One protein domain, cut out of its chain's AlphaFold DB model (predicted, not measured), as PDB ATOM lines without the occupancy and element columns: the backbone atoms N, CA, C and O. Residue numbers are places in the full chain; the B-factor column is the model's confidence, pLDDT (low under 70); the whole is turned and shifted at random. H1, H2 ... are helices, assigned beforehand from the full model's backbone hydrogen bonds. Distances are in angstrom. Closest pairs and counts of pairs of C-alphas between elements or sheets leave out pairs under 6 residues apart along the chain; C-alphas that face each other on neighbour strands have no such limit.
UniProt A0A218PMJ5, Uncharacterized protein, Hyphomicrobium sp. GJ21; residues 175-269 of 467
ATOM      1  N   ILE A 175      95.164  50.122  59.357       95.25
ATOM      2  CA  ILE A 175      95.770  50.044  60.690       95.25
ATOM      3  C   ILE A 175      95.700  51.402  61.384       95.25
ATOM      4  O   ILE A 175      95.345  51.481  62.563       95.25
ATOM      5  N   GLU A 176      96.004  52.480  60.660       95.12
ATOM      6  CA  GLU A 176      95.892  53.844  61.182       95.12
ATOM      7  C   GLU A 176      94.447  54.144  61.624       95.12
ATOM      8  O   GLU A 176      94.219  54.630  62.735       95.12
ATOM      9  N   ALA A 177      93.464  53.767  60.798       95.75
ATOM     10  CA  ALA A 177      92.042  53.899  61.092       95.75
ATOM     11  C   ALA A 177      91.621  53.081  62.324       95.75
ATOM     12  O   ALA A 177      90.925  53.604  63.197       95.75
ATOM     13  N   ALA A 178      92.078  51.831  62.443       95.06
ATOM     14  CA  ALA A 178      91.784  50.976  63.592       95.06
ATOM     15  C   ALA A 178      92.339  51.552  64.912       95.06
ATOM     16  O   ALA A 178      91.632  51.630  65.922       95.06
ATOM     17  N   ILE A 179      93.582  52.049  64.906       94.50
ATOM     18  CA  ILE A 179      94.171  52.742  66.066       94.50
ATOM     19  C   ILE A 179      93.382  54.020  66.387       94.50
ATOM     20  O   ILE A 179      93.160  54.343  67.559       94.50
ATOM     21  N   TYR A 180      92.935  54.751  65.364       94.94
ATOM     22  CA  TYR A 180      92.143  55.961  65.554       94.94
ATOM     23  C   TYR A 180      90.768  55.678  66.179       94.94
ATOM     24  O   TYR A 180      90.338  56.435  67.052       94.94
ATOM     25  N   LEU A 181      90.097  54.578  65.828       94.56
ATOM     26  CA  LEU A 181      88.845  54.172  66.481       94.56
ATOM     27  C   LEU A 181      89.044  53.900  67.978       94.56
ATOM     28  O   LEU A 181      88.304  54.435  68.810       94.56
ATOM     29  N   GLU A 182      90.094  53.162  68.345       92.44
ATOM     30  CA  GLU A 182      90.456  52.934  69.750       92.44
ATOM     31  C   GLU A 182      90.801  54.252  70.471       92.44
ATOM     32  O   GLU A 182      90.385  54.468  71.614       92.44
ATOM     33  N   HIS A 183      91.462  55.200  69.792       92.25
ATOM     34  CA  HIS A 183      91.675  56.554  70.315       92.25
ATOM     35  C   HIS A 183      90.354  57.267  70.636       92.25
ATOM     36  O   HIS A 183      90.222  57.844  71.722       92.25
ATOM     37  N   LEU A 184      89.387  57.252  69.712       93.38
ATOM     38  CA  LEU A 184      88.095  57.919  69.891       93.38
ATOM     39  C   LEU A 184      87.347  57.361  71.105       93.38
ATOM     40  O   LEU A 184      86.876  58.146  71.934       93.38
ATOM     41  N   VAL A 185      87.315  56.034  71.259       91.94
ATOM     42  CA  VAL A 185      86.691  55.360  72.409       91.94
ATOM     43  C   VAL A 185      87.435  55.670  73.706       91.94
ATOM     44  O   VAL A 185      86.838  56.149  74.672       91.94
ATOM     45  N   SER A 186      88.754  55.468  73.728       89.00
ATOM     46  CA  SER A 186      89.598  55.674  74.910       89.00
ATOM     47  C   SER A 186      89.548  57.114  75.427       89.00
ATOM     48  O   SER A 186      89.522  57.362  76.637       89.00
ATOM     49  N   LYS A 187      89.487  58.092  74.517       89.25
ATOM     50  CA  LYS A 187      89.390  59.519  74.851       89.25
ATOM     51  C   LYS A 187      87.959  60.042  74.925       89.25
ATOM     52  O   LYS A 187      87.798  61.232  75.194       89.25
ATOM     53  N   LYS A 188      86.948  59.190  74.718       90.50
ATOM     54  CA  LYS A 188      85.522  59.559  74.700       90.50
ATOM     55  C   LYS A 188      85.264  60.793  73.825       90.50
ATOM     56  O   LYS A 188      84.621  61.752  74.252       90.50
ATOM     57  N   ARG A 189      85.864  60.822  72.631       90.25
ATOM     58  CA  ARG A 189      85.736  61.956  71.705       90.25
ATOM     59  C   ARG A 189      84.312  62.023  71.164       90.25
ATOM     60  O   ARG A 189      83.698  60.996  70.897       90.25
ATOM     61  N   LYS A 190      83.804  63.244  70.983       90.75
ATOM     62  CA  LYS A 190      82.514  63.454  70.331       90.75
ATOM     63  C   LYS A 190      82.671  63.306  68.818       90.75
ATOM     64  O   LYS A 190      83.613  63.855  68.246       90.75
ATOM     65  N   LEU A 191      81.765  62.554  68.206       91.31
ATOM     66  CA  LEU A 191      81.800  62.226  66.777       91.31
ATOM     67  C   LEU A 191      81.172  63.313  65.900       91.31
ATOM     68  O   LEU A 191      81.380  63.309  64.695       91.31
ATOM     69  N   ASP A 192      80.439  64.249  66.503       89.25
ATOM     70  CA  ASP A 192      79.841  65.415  65.844       89.25
ATOM     71  C   ASP A 192      80.867  66.505  65.491       89.25
ATOM     72  O   ASP A 192      80.563  67.403  64.716       89.25
ATOM     73  N   ASN A 193      82.086  66.423  66.029       91.06
ATOM     74  CA  ASN A 193      83.150  67.376  65.750       91.06
ATOM     75  C   ASN A 193      83.614  67.278  64.286       91.06
ATOM     76  O   ASN A 193      84.019  66.202  63.840       91.06
ATOM     77  N   ASP A 194      83.652  68.410  63.581       89.75
ATOM     78  CA  ASP A 194      84.026  68.490  62.163       89.75
ATOM     79  C   ASP A 194      85.381  67.838  61.850       89.75
ATOM     80  O   ASP A 194      85.515  67.128  60.855       89.75
ATOM     81  N   HIS A 195      86.378  67.983  62.732       88.12
ATOM     82  CA  HIS A 195      87.679  67.336  62.547       88.12
ATOM     83  C   HIS A 195      87.610  65.812  62.687       88.12
ATOM     84  O   HIS A 195      88.346  65.100  62.004       88.12
ATOM     85  N   VAL A 196      86.762  65.300  63.583       91.56
ATOM     86  CA  VAL A 196      86.564  63.852  63.754       91.56
ATOM     87  C   VAL A 196      85.816  63.295  62.549       91.56
ATOM     88  O   VAL A 196      86.259  62.304  61.973       91.56
ATOM     89  N   ARG A 197      84.746  63.969  62.115       91.69
ATOM     90  CA  ARG A 197      83.988  63.603  60.914       91.69
ATOM     91  C   ARG A 197      84.861  63.582  59.666       91.69
ATOM     92  O   ARG A 197      84.872  62.581  58.959       91.69
ATOM     93  N   GLY A 198      85.630  64.646  59.433       91.62
ATOM     94  CA  GLY A 198      86.532  64.736  58.285       91.62
ATOM     95  C   GLY A 198      87.563  63.606  58.263       91.62
ATOM     96  O   GLY A 198      87.808  63.014  57.217       91.62
ATOM     97  N   ARG A 199      88.120  63.235  59.425       92.31
ATOM     98  CA  ARG A 199      89.052  62.099  59.526       92.31
ATOM     99  C   ARG A 199      88.379  60.755  59.271       92.31
ATOM    100  O   ARG A 199      88.957  59.939  58.565       92.31
ATOM    101  N   LEU A 200      87.190  60.518  59.827       94.62
ATOM    102  CA  LEU A 200      86.447  59.274  59.600       94.62
ATOM    103  C   LEU A 200      86.088  59.097  58.121       94.62
ATOM    104  O   LEU A 200      86.306  58.016  57.585       94.62
ATOM    105  N   SER A 201      85.630  60.164  57.462       93.94
ATOM    106  CA  SER A 201      85.337  60.163  56.024       93.94
ATOM    107  C   SER A 201      86.586  59.876  55.186       93.94
ATOM    108  O   SER A 201      86.555  59.038  54.286       93.94
ATOM    109  N   ASN A 202      87.721  60.497  55.528       94.31
ATOM    110  CA  ASN A 202      88.984  60.205  54.857       94.31
ATOM    111  C   ASN A 202      89.374  58.728  55.028       94.31
ATOM    112  O   ASN A 202      89.647  58.059  54.035       94.31
ATOM    113  N   TYR A 203      89.327  58.194  56.256       95.50
ATOM    114  CA  TYR A 203      89.653  56.789  56.505       95.50
ATOM    115  C   TYR A 203      88.714  55.817  55.794       95.50
ATOM    116  O   TYR A 203      89.192  54.804  55.295       95.50
ATOM    117  N   GLU A 204      87.413  56.109  55.718       95.19
ATOM    118  CA  GLU A 204      86.457  55.300  54.954       95.19
ATOM    119  C   GLU A 204      86.915  55.166  53.498       95.19
ATOM    120  O   GLU A 204      87.088  54.048  53.007       95.19
ATOM    121  N   SER A 205      87.190  56.300  52.843       94.19
ATOM    122  CA  SER A 205      87.620  56.321  51.443       94.19
ATOM    123  C   SER A 205      88.943  55.577  51.234       94.19
ATOM    124  O   SER A 205      89.039  54.722  50.356       94.19
ATOM    125  N   THR A 206      89.944  55.814  52.090       93.69
ATOM    126  CA  THR A 206      91.261  55.181  51.950       93.69
ATOM    127  C   THR A 206      91.227  53.688  52.264       93.69
ATOM    128  O   THR A 206      91.905  52.920  51.590       93.69
ATOM    129  N   CYS A 207      90.426  53.250  53.245       94.62
ATOM    130  CA  CYS A 207      90.273  51.826  53.561       94.62
ATOM    131  C   CYS A 207      89.559  51.082  52.429       94.62
ATOM    132  O   CYS A 207      89.946  49.962  52.100       94.62
ATOM    133  N   ALA A 208      88.550  51.706  51.808       92.94
ATOM    134  CA  ALA A 208      87.872  51.136  50.649       92.94
ATOM    135  C   ALA A 208      88.845  50.957  49.472       92.94
ATOM    136  O   ALA A 208      88.913  49.873  48.895       92.94
ATOM    137  N   SER A 209      89.654  51.978  49.167       92.19
ATOM    138  CA  SER A 209      90.675  51.904  48.112       92.19
ATOM    139  C   SER A 209      91.786  50.890  48.405       92.19
ATOM    140  O   SER A 209      92.306  50.282  47.475       92.19
ATOM    141  N   ALA A 210      92.130  50.672  49.678       89.56
ATOM    142  CA  ALA A 210      93.113  49.675  50.108       89.56
ATOM    143  C   ALA A 210      92.563  48.230  50.153       89.56
ATOM    144  O   ALA A 210      93.285  47.309  50.523       89.56
ATOM    145  N   GLY A 211      91.287  48.008  49.804       90.56
ATOM    146  CA  GLY A 211      90.659  46.680  49.810       90.56
ATOM    147  C   GLY A 211      90.125  46.217  51.172       90.56
ATOM    148  O   GLY A 211      89.634  45.097  51.290       90.56
ATOM    149  N   SER A 212      90.143  47.077  52.193       91.81
ATOM    150  CA  SER A 212      89.612  46.801  53.537       91.81
ATOM    151  C   SER A 212      88.113  47.129  53.629       91.81
ATOM    152  O   SER A 212      87.693  48.024  54.370       91.81
ATOM    153  N   SER A 213      87.290  46.409  52.858       92.00
ATOM    154  CA  SER A 213      85.847  46.673  52.705       92.00
ATOM    155  C   SER A 213      85.054  46.574  54.015       92.00
ATOM    156  O   SER A 213      84.154  47.380  54.254       92.00
ATOM    157  N   GLU A 214      85.410  45.635  54.896       94.19
ATOM    158  CA  GLU A 214      84.731  45.436  56.182       94.19
ATOM    159  C   GLU A 214      84.913  46.645  57.117       94.19
ATOM    160  O   GLU A 214      83.941  47.145  57.693       94.19
ATOM    161  N   LEU A 215      86.141  47.172  57.212       94.75
ATOM    162  CA  LEU A 215      86.447  48.351  58.024       94.75
ATOM    163  C   LEU A 215      85.857  49.626  57.413       94.75
ATOM    164  O   LEU A 215      85.284  50.435  58.141       94.75
ATOM    165  N   ALA A 216      85.924  49.789  56.089       95.25
ATOM    166  CA  ALA A 216      85.278  50.909  55.404       95.25
ATOM    167  C   ALA A 216      83.760  50.926  55.671       95.25
ATOM    168  O   ALA A 216      83.207  51.952  56.067       95.25
ATOM    169  N   GLY A 217      83.098  49.767  55.576       95.06
ATOM    170  CA  GLY A 217      81.681  49.629  55.909       95.06
ATOM    171  C   GLY A 217      81.370  49.947  57.377       95.06
ATOM    172  O   GLY A 217      80.342  50.556  57.673       95.06
ATOM    173  N   ALA A 218      82.257  49.583  58.309       95.44
ATOM    174  CA  ALA A 218      82.123  49.962  59.715       95.44
ATOM    175  C   ALA A 218      82.246  51.485  59.924       95.44
ATOM    176  O   ALA A 218      81.428  52.075  60.629       95.44
ATOM    177  N   LEU A 219      83.211  52.135  59.268       96.25
ATOM    178  CA  LEU A 219      83.405  53.589  59.318       96.25
ATOM    179  C   LEU A 219      82.205  54.356  58.740       96.25
ATOM    180  O   LEU A 219      81.778  55.354  59.326       96.25
ATOM    181  N   ALA A 220      81.611  53.867  57.650       94.62
ATOM    182  CA  ALA A 220      80.392  54.432  57.070       94.62
ATOM    183  C   ALA A 220      79.205  54.361  58.051       94.62
ATOM    184  O   ALA A 220      78.503  55.354  58.269       94.62
ATOM    185  N   ARG A 221      79.015  53.215  58.726       95.00
ATOM    186  CA  ARG A 221      77.973  53.062  59.761       95.00
ATOM    187  C   ARG A 221      78.180  54.004  60.943       95.00
ATOM    188  O   ARG A 221      77.203  54.563  61.444       95.00
ATOM    189  N   ILE A 222      79.424  54.214  61.378       95.25
ATOM    190  CA  ILE A 222      79.744  55.160  62.459       95.25
ATOM    191  C   ILE A 222      79.340  56.580  62.060       95.25
ATOM    192  O   ILE A 222      78.716  57.287  62.851       95.25
ATOM    193  N   GLN A 223      79.668  56.996  60.836       92.56
ATOM    194  CA  GLN A 223      79.326  58.330  60.345       92.56
ATOM    195  C   GLN A 223      77.814  58.539  60.226       92.56
ATOM    196  O   GLN A 223      77.324  59.606  60.584       92.56
ATOM    197  N   HIS A 224      77.073  57.523  59.775       91.94
ATOM    198  CA  HIS A 224      75.619  57.610  59.647       91.94
ATOM    199  C   HIS A 224      74.898  57.588  61.004       91.94
ATOM    200  O   HIS A 224      73.985  58.374  61.242       91.94
ATOM    201  N   SER A 225      75.313  56.701  61.912       92.50
ATOM    202  CA  SER A 225      74.670  56.522  63.222       92.50
ATOM    203  C   SER A 225      75.127  57.525  64.284       92.50
ATOM    204  O   SER A 225      74.471  57.675  65.317       92.50
ATOM    205  N   GLY A 226      76.278  58.174  64.075       91.81
ATOM    206  CA  GLY A 226      76.918  59.031  65.067       91.81
ATOM    207  C   GLY A 226      77.353  58.281  66.331       91.81
ATOM    208  O   GLY A 226      77.447  58.893  67.396       91.81
ATOM    209  N   LYS A 227      77.582  56.960  66.250       92.94
ATOM    210  CA  LYS A 227      78.003  56.103  67.371       92.94
ATOM    211  C   LYS A 227      79.036  55.072  66.913       92.94
ATOM    212  O   LYS A 227      78.958  54.559  65.806       92.94
ATOM    213  N   ILE A 228      79.986  54.751  67.793       93.25
ATOM    214  CA  ILE A 228      80.881  53.600  67.615       93.25
ATOM    215  C   ILE A 228      80.230  52.409  68.319       93.25
ATOM    216  O   ILE A 228      80.154  52.397  69.548       93.25
ATOM    217  N   ASP A 229      79.718  51.456  67.543       91.69
ATOM    218  CA  ASP A 229      79.134  50.216  68.058       91.69
ATOM    219  C   ASP A 229      80.194  49.119  68.277       91.69
ATOM    220  O   ASP A 229      81.344  49.221  67.840       91.69
ATOM    221  N   GLU A 230      79.809  48.056  68.990       91.06
ATOM    222  CA  GLU A 230      80.726  46.956  69.316       91.06
ATOM    223  C   GLU A 230      81.132  46.150  68.073       91.06
ATOM    224  O   GLU A 230      82.214  45.573  68.052       91.06
ATOM    225  N   GLN A 231      80.315  46.139  67.014       92.81
ATOM    226  CA  GLN A 231      80.661  45.448  65.769       92.81
ATOM    227  C   GLN A 231      81.806  46.163  65.049       92.81
ATOM    228  O   GLN A 231      82.763  45.520  64.628       92.81
ATOM    229  N   ALA A 232      81.756  47.491  64.947       92.94
ATOM    230  CA  ALA A 232      82.832  48.290  64.378       92.94
ATOM    231  C   ALA A 232      84.135  48.133  65.175       92.94
ATOM    232  O   ALA A 232      85.217  48.029  64.592       92.94
ATOM    233  N   LEU A 233      84.033  48.049  66.507       92.19
ATOM    234  CA  LEU A 233      85.185  47.754  67.357       92.19
ATOM    235  C   LEU A 233      85.702  46.333  67.157       92.19
ATOM    236  O   LEU A 233      86.910  46.157  67.091       92.19
ATOM    237  N   ALA A 234      84.837  45.332  67.011       93.38
ATOM    238  CA  ALA A 234      85.262  43.960  66.750       93.38
ATOM    239  C   ALA A 234      86.066  43.852  65.443       93.38
ATOM    240  O   ALA A 234      87.131  43.238  65.442       93.38
ATOM    241  N   VAL A 235      85.621  44.517  64.368       94.56
ATOM    242  CA  VAL A 235      86.356  44.582  63.089       94.56
ATOM    243  C   VAL A 235      87.725  45.237  63.280       94.56
ATOM    244  O   VAL A 235      88.749  44.672  62.898       94.56
ATOM    245  N   SER A 236      87.755  46.404  63.930       93.69
ATOM    246  CA  SER A 236      88.996  47.125  64.232       93.69
ATOM    247  C   SER A 236      89.966  46.280  65.061       93.69
ATOM    248  O   SER A 236      91.160  46.246  64.780       93.69
ATOM    249  N   ARG A 237      89.473  45.598  66.098       93.06
ATOM    250  CA  ARG A 237      90.293  44.790  67.009       93.06
ATOM    251  C   ARG A 237      90.831  43.546  66.333       93.06
ATOM    252  O   ARG A 237      92.019  43.290  66.471       93.06
ATOM    253  N   LYS A 238      90.007  42.847  65.553       93.38
ATOM    254  CA  LYS A 238      90.444  41.707  64.745       93.38
ATOM    255  C   LYS A 238      91.582  42.109  63.806       93.38
ATOM    256  O   LYS A 238      92.607  41.444  63.778       93.38
ATOM    257  N   LEU A 239      91.462  43.254  63.131       93.69
ATOM    258  CA  LEU A 239      92.528  43.760  62.265       93.69
ATOM    259  C   LEU A 239      93.831  44.031  63.041       93.69
ATOM    260  O   LEU A 239      94.919  43.692  62.570       93.69
ATOM    261  N   LEU A 240      93.738  44.621  64.236       93.25
ATOM    262  CA  LEU A 240      94.900  44.833  65.105       93.25
ATOM    263  C   LEU A 240      95.485  43.505  65.617       93.25
ATOM    264  O   LEU A 240      96.704  43.381  65.705       93.25
ATOM    265  N   GLU A 241      94.652  42.517  65.945       92.38
ATOM    266  CA  GLU A 241      95.058  41.172  66.373       92.38
ATOM    267  C   GLU A 241      95.794  40.423  65.257       92.38
ATOM    268  O   GLU A 241      96.915  39.958  65.476       92.38
ATOM    269  N   ASP A 242      95.227  40.398  64.048       93.12
ATOM    270  CA  ASP A 242      95.800  39.747  62.863       93.12
ATOM    271  C   ASP A 242      97.183  40.328  62.509       93.12
ATOM    272  O   ASP A 242      98.082  39.616  62.056       93.12
ATOM    273  N   ASN A 243      97.397  41.615  62.804       92.19
ATOM    274  CA  ASN A 243      98.670  42.314  62.602       92.19
ATOM    275  C   ASN A 243      99.604  42.295  63.826       92.19
ATOM    276  O   ASN A 243     100.648  42.952  63.808       92.19
ATOM    277  N   LYS A 244      99.261  41.530  64.873       90.38
ATOM    278  CA  LYS A 244     100.018  41.401  66.135       90.38
ATOM    279  C   LYS A 244     100.177  42.717  66.910       90.38
ATOM    280  O   LYS A 244     101.078  42.850  67.733       90.38
ATOM    281  N   LEU A 245      99.290  43.677  66.670       89.38
ATOM    282  CA  LEU A 245      99.262  44.988  67.321       89.38
ATOM    283  C   LEU A 245      98.337  45.035  68.531       89.38
ATOM    284  O   LEU A 245      98.365  46.010  69.278       89.38
ATOM    285  N   TRP A 246      97.504  44.012  68.715       84.44
ATOM    286  CA  TRP A 246      96.676  43.863  69.901       84.44
ATOM    287  C   TRP A 246      97.477  43.136  70.985       84.44
ATOM    288  O   TRP A 246      97.634  41.911  70.934       84.44
ATOM    289  N   PRO A 247      98.062  43.851  71.959       66.00
ATOM    290  CA  PRO A 247      98.978  43.219  72.886       66.00
ATOM    291  C   PRO A 247      98.176  42.359  73.864       66.00
ATOM    292  O   PRO A 247      97.115  42.780  74.335       66.00
ATOM    293  N   ALA A 248      98.722  41.207  74.268       61.91
ATOM    294  CA  ALA A 248      98.223  40.498  75.446       61.91
ATOM    295  C   ALA A 248      98.117  41.496  76.610       61.91
ATOM    296  O   ALA A 248      99.014  42.326  76.798       61.91
ATOM    297  N   ALA A 249      96.996  41.475  77.333       57.47
ATOM    298  CA  ALA A 249      96.683  42.489  78.331       57.47
ATOM    299  C   ALA A 249      97.888  42.735  79.262       57.47
ATOM    300  O   ALA A 249      98.426  41.801  79.859       57.47
ATOM    301  N   ARG A 250      98.287  44.006  79.433       64.25
ATOM    302  CA  ARG A 250      99.358  44.437  80.360       64.25
ATOM    303  C   ARG A 250      98.795  45.116  81.636       64.25
ATOM    304  O   ARG A 250      99.267  46.195  82.009       64.25
ATOM    305  N   PRO A 251      97.788  44.547  82.342       54.28
ATOM    306  CA  PRO A 251      96.996  45.272  83.341       54.28
ATOM    307  C   PRO A 251      97.781  45.639  84.610       54.28
ATOM    308  O   PRO A 251      97.569  46.712  85.179       54.28
ATOM    309  N   SER A 252      98.725  44.799  85.046       55.34
ATOM    310  CA  SER A 252      99.506  45.016  86.276       55.34
ATOM    311  C   SER A 252     100.512  46.171  86.164       55.34
ATOM    312  O   SER A 252     100.846  46.807  87.169       55.34
ATOM    313  N   ILE A 253     100.956  46.489  84.943       61.38
ATOM    314  CA  ILE A 253     101.905  47.575  84.673       61.38
ATOM    315  C   ILE A 253     101.200  48.928  84.784       61.38
ATOM    316  O   ILE A 253     101.750  49.834  85.402       61.38
ATOM    317  N   ARG A 254      99.955  49.061  84.300       65.50
ATOM    318  CA  ARG A 254      99.209  50.332  84.341       65.50
ATOM    319  C   ARG A 254      99.017  50.855  85.761       65.50
ATOM    320  O   ARG A 254      99.220  52.042  86.000       65.50
ATOM    321  N   LEU A 255      98.636  49.988  86.702       61.22
ATOM    322  CA  LEU A 255      98.379  50.403  88.083       61.22
ATOM    323  C   LEU A 255      99.674  50.857  88.775       61.22
ATOM    324  O   LEU A 255      99.714  51.949  89.338       61.22
ATOM    325  N   ARG A 256     100.755  50.069  88.668       62.81
ATOM    326  CA  ARG A 256     102.070  50.439  89.220       62.81
ATOM    327  C   ARG A 256     102.617  51.711  88.574       62.81
ATOM    328  O   ARG A 256     103.095  52.595  89.280       62.81
ATOM    329  N   HIS A 257     102.506  51.829  87.254       65.44
ATOM    330  CA  HIS A 257     102.976  52.986  86.496       65.44
ATOM    331  C   HIS A 257     102.211  54.257  86.857       65.44
ATOM    332  O   HIS A 257     102.826  55.288  87.125       65.44
ATOM    333  N   LYS A 258     100.879  54.178  86.956       67.31
ATOM    334  CA  LYS A 258     100.031  55.298  87.376       67.31
ATOM    335  C   LYS A 258     100.386  55.756  88.790       67.31
ATOM    336  O   LYS A 258     100.644  56.939  88.978       67.31
ATOM    337  N   ILE A 259     100.504  54.830  89.745       65.31
ATOM    338  CA  ILE A 259     100.848  55.147  91.141       65.31
ATOM    339  C   ILE A 259     102.238  55.790  91.239       65.31
ATOM    340  O   ILE A 259     102.391  56.838  91.860       65.31
ATOM    341  N   VAL A 260     103.260  55.209  90.602       67.62
ATOM    342  CA  VAL A 260     104.626  55.763  90.632       67.62
ATOM    343  C   VAL A 260     104.671  57.147  89.984       67.62
ATOM    344  O   VAL A 260     105.352  58.044  90.488       67.62
ATOM    345  N   THR A 261     103.941  57.342  88.886       65.69
ATOM    346  CA  THR A 261     103.884  58.627  88.182       65.69
ATOM    347  C   THR A 261     103.138  59.677  89.000       65.69
ATOM    348  O   THR A 261     103.604  60.808  89.080       65.69
ATOM    349  N   GLU A 262     102.043  59.311  89.668       65.75
ATOM    350  CA  GLU A 262     101.285  60.203  90.553       65.75
ATOM    351  C   GLU A 262     102.081  60.588  91.804       65.75
ATOM    352  O   GLU A 262     102.146  61.768  92.138       65.75
ATOM    353  N   ILE A 263     102.776  59.641  92.444       64.31
ATOM    354  CA  ILE A 263     103.661  59.930  93.584       64.31
ATOM    355  C   ILE A 263     104.804  60.851  93.149       64.31
ATOM    356  O   ILE A 263     105.067  61.864  93.799       64.31
ATOM    357  N   ARG A 264     105.465  60.560  92.020       66.81
ATOM    358  CA  ARG A 264     106.506  61.445  91.472       66.81
ATOM    359  C   ARG A 264     105.954  62.821  91.123       66.81
ATOM    360  O   ARG A 264     106.622  63.814  91.393       66.81
ATOM    361  N   ALA A 265     104.753  62.898  90.556       63.53
ATOM    362  CA  ALA A 265     104.102  64.161  90.242       63.53
ATOM    363  C   ALA A 265     103.739  64.950  91.507       63.53
ATOM    364  O   ALA A 265     103.865  66.167  91.493       63.53
ATOM    365  N   ALA A 266     103.353  64.292  92.602       63.66
ATOM    366  CA  ALA A 266     103.077  64.950  93.877       63.66
ATOM    367  C   ALA A 266     104.354  65.487  94.552       63.66
ATOM    368  O   ALA A 266     104.341  66.582  95.105       63.66
ATOM    369  N   TRP A 267     105.465  64.748  94.472       66.25
ATOM    370  CA  TRP A 267     106.733  65.112  95.125       66.25
ATOM    371  C   TRP A 267     107.594  66.093  94.326       66.25
ATOM    372  O   TRP A 267     108.302  66.919  94.902       66.25
ATOM    373  N   LEU A 268     107.567  65.996  92.998       70.12
ATOM    374  CA  LEU A 268     108.353  66.857  92.114       70.12
ATOM    375  C   LEU A 268     107.543  68.048  91.592       70.12
ATOM    376  O   LEU A 268     108.151  69.016  91.149       70.12
ATOM    377  N   ASP A 269     106.213  67.994  91.686       64.81
ATOM    378  CA  ASP A 269     105.245  68.918  91.086       64.81
ATOM    379  C   ASP A 269     105.404  69.080  89.561       64.81
ATOM    380  O   ASP A 269     106.490  68.994  88.977       64.81
TER     381      ASP A 269
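What this domain is: This is residues 175 to 269 of the 467 residues of an uncharacterized protein of Hyphomicrobium sp. GJ21 (UniProt A0A218PMJ5). Four helices, H1 to H4, fold into a small compact body, and a fifth, H5, sticks out far from it at the end of an arm. In the body H2, H3 and H4 fold back and forth as two helical hairpins that share H3, while H1 packs on H4 and fills the side between H4 and H2. The printed part has 95 residues with five named helices, H1 to H5 in chain order, and no named strand; the class is all helix. The whole is loose, with a radius of gyration of the C-alphas of 16.5 A, and elongated, spanning 50 by 31 by 20 A, the length coming from the arm, residues 247 to 269.

Where its parts are: Find C-alpha 175 at (95.770, 50.044, 60.690); from there H1 runs through residues 175 to 186, 16.5 A from first to last C-alpha. H2 follows at residues 194 to 209 and is 22.7 A long. Look next at residues 213 to 225 for H3, 18.2 A, and at residues 230 to 242 for H4, 17.9 A. H5, the longest helix, begins at C-alpha 251 at (96.996, 45.272, 83.341) and runs 25.9 A to C-alpha 268 at (108.353, 66.857, 92.114).

How they stand to each other: Begin with H1, which touches H4 at a steep tilt of 48 degrees, opposite ways; the closest C-alphas, of Ala 178 and Ser 236, are 4.8 A apart. H1 and H2 are close but not clearly touching, with the C-alphas of Ala 177 and Tyr 203 closest at 5.9 A. H1 and H3 are near each other, with 8 pairs of C-alphas within 10 A. H2 and H3 form a hairpin and touch at a shallow tilt of 26 degrees, the C-alphas of Glu 204 and Ala 216 closest at 4.6 A. H3 and H4 form another hairpin at a shallow tilt of 29 degrees; H4 touches H3 with residues 231 to 236 alone, and the closest C-alphas, of Ala 218 and Ala 232, are 5.0 A apart. H2 and H4 are apart, and H5 touches no helix. In H1, H2, H3 and H4 every O i to N i+4 pair is within hydrogen-bond range; in H5 it is 12 of 14.

The domain as a whole: Look for the two farthest C-alphas at Gly 211 and Trp 267, 51.5 A apart. Without residues 247 to 269, which stand free, the body of 72 residues spans 31 by 26 by 18 A. The printed part has no cut and no long link. The mean pLDDT of the printed part is 85.7, and residues 247 to 267 and residue 269 are under 70.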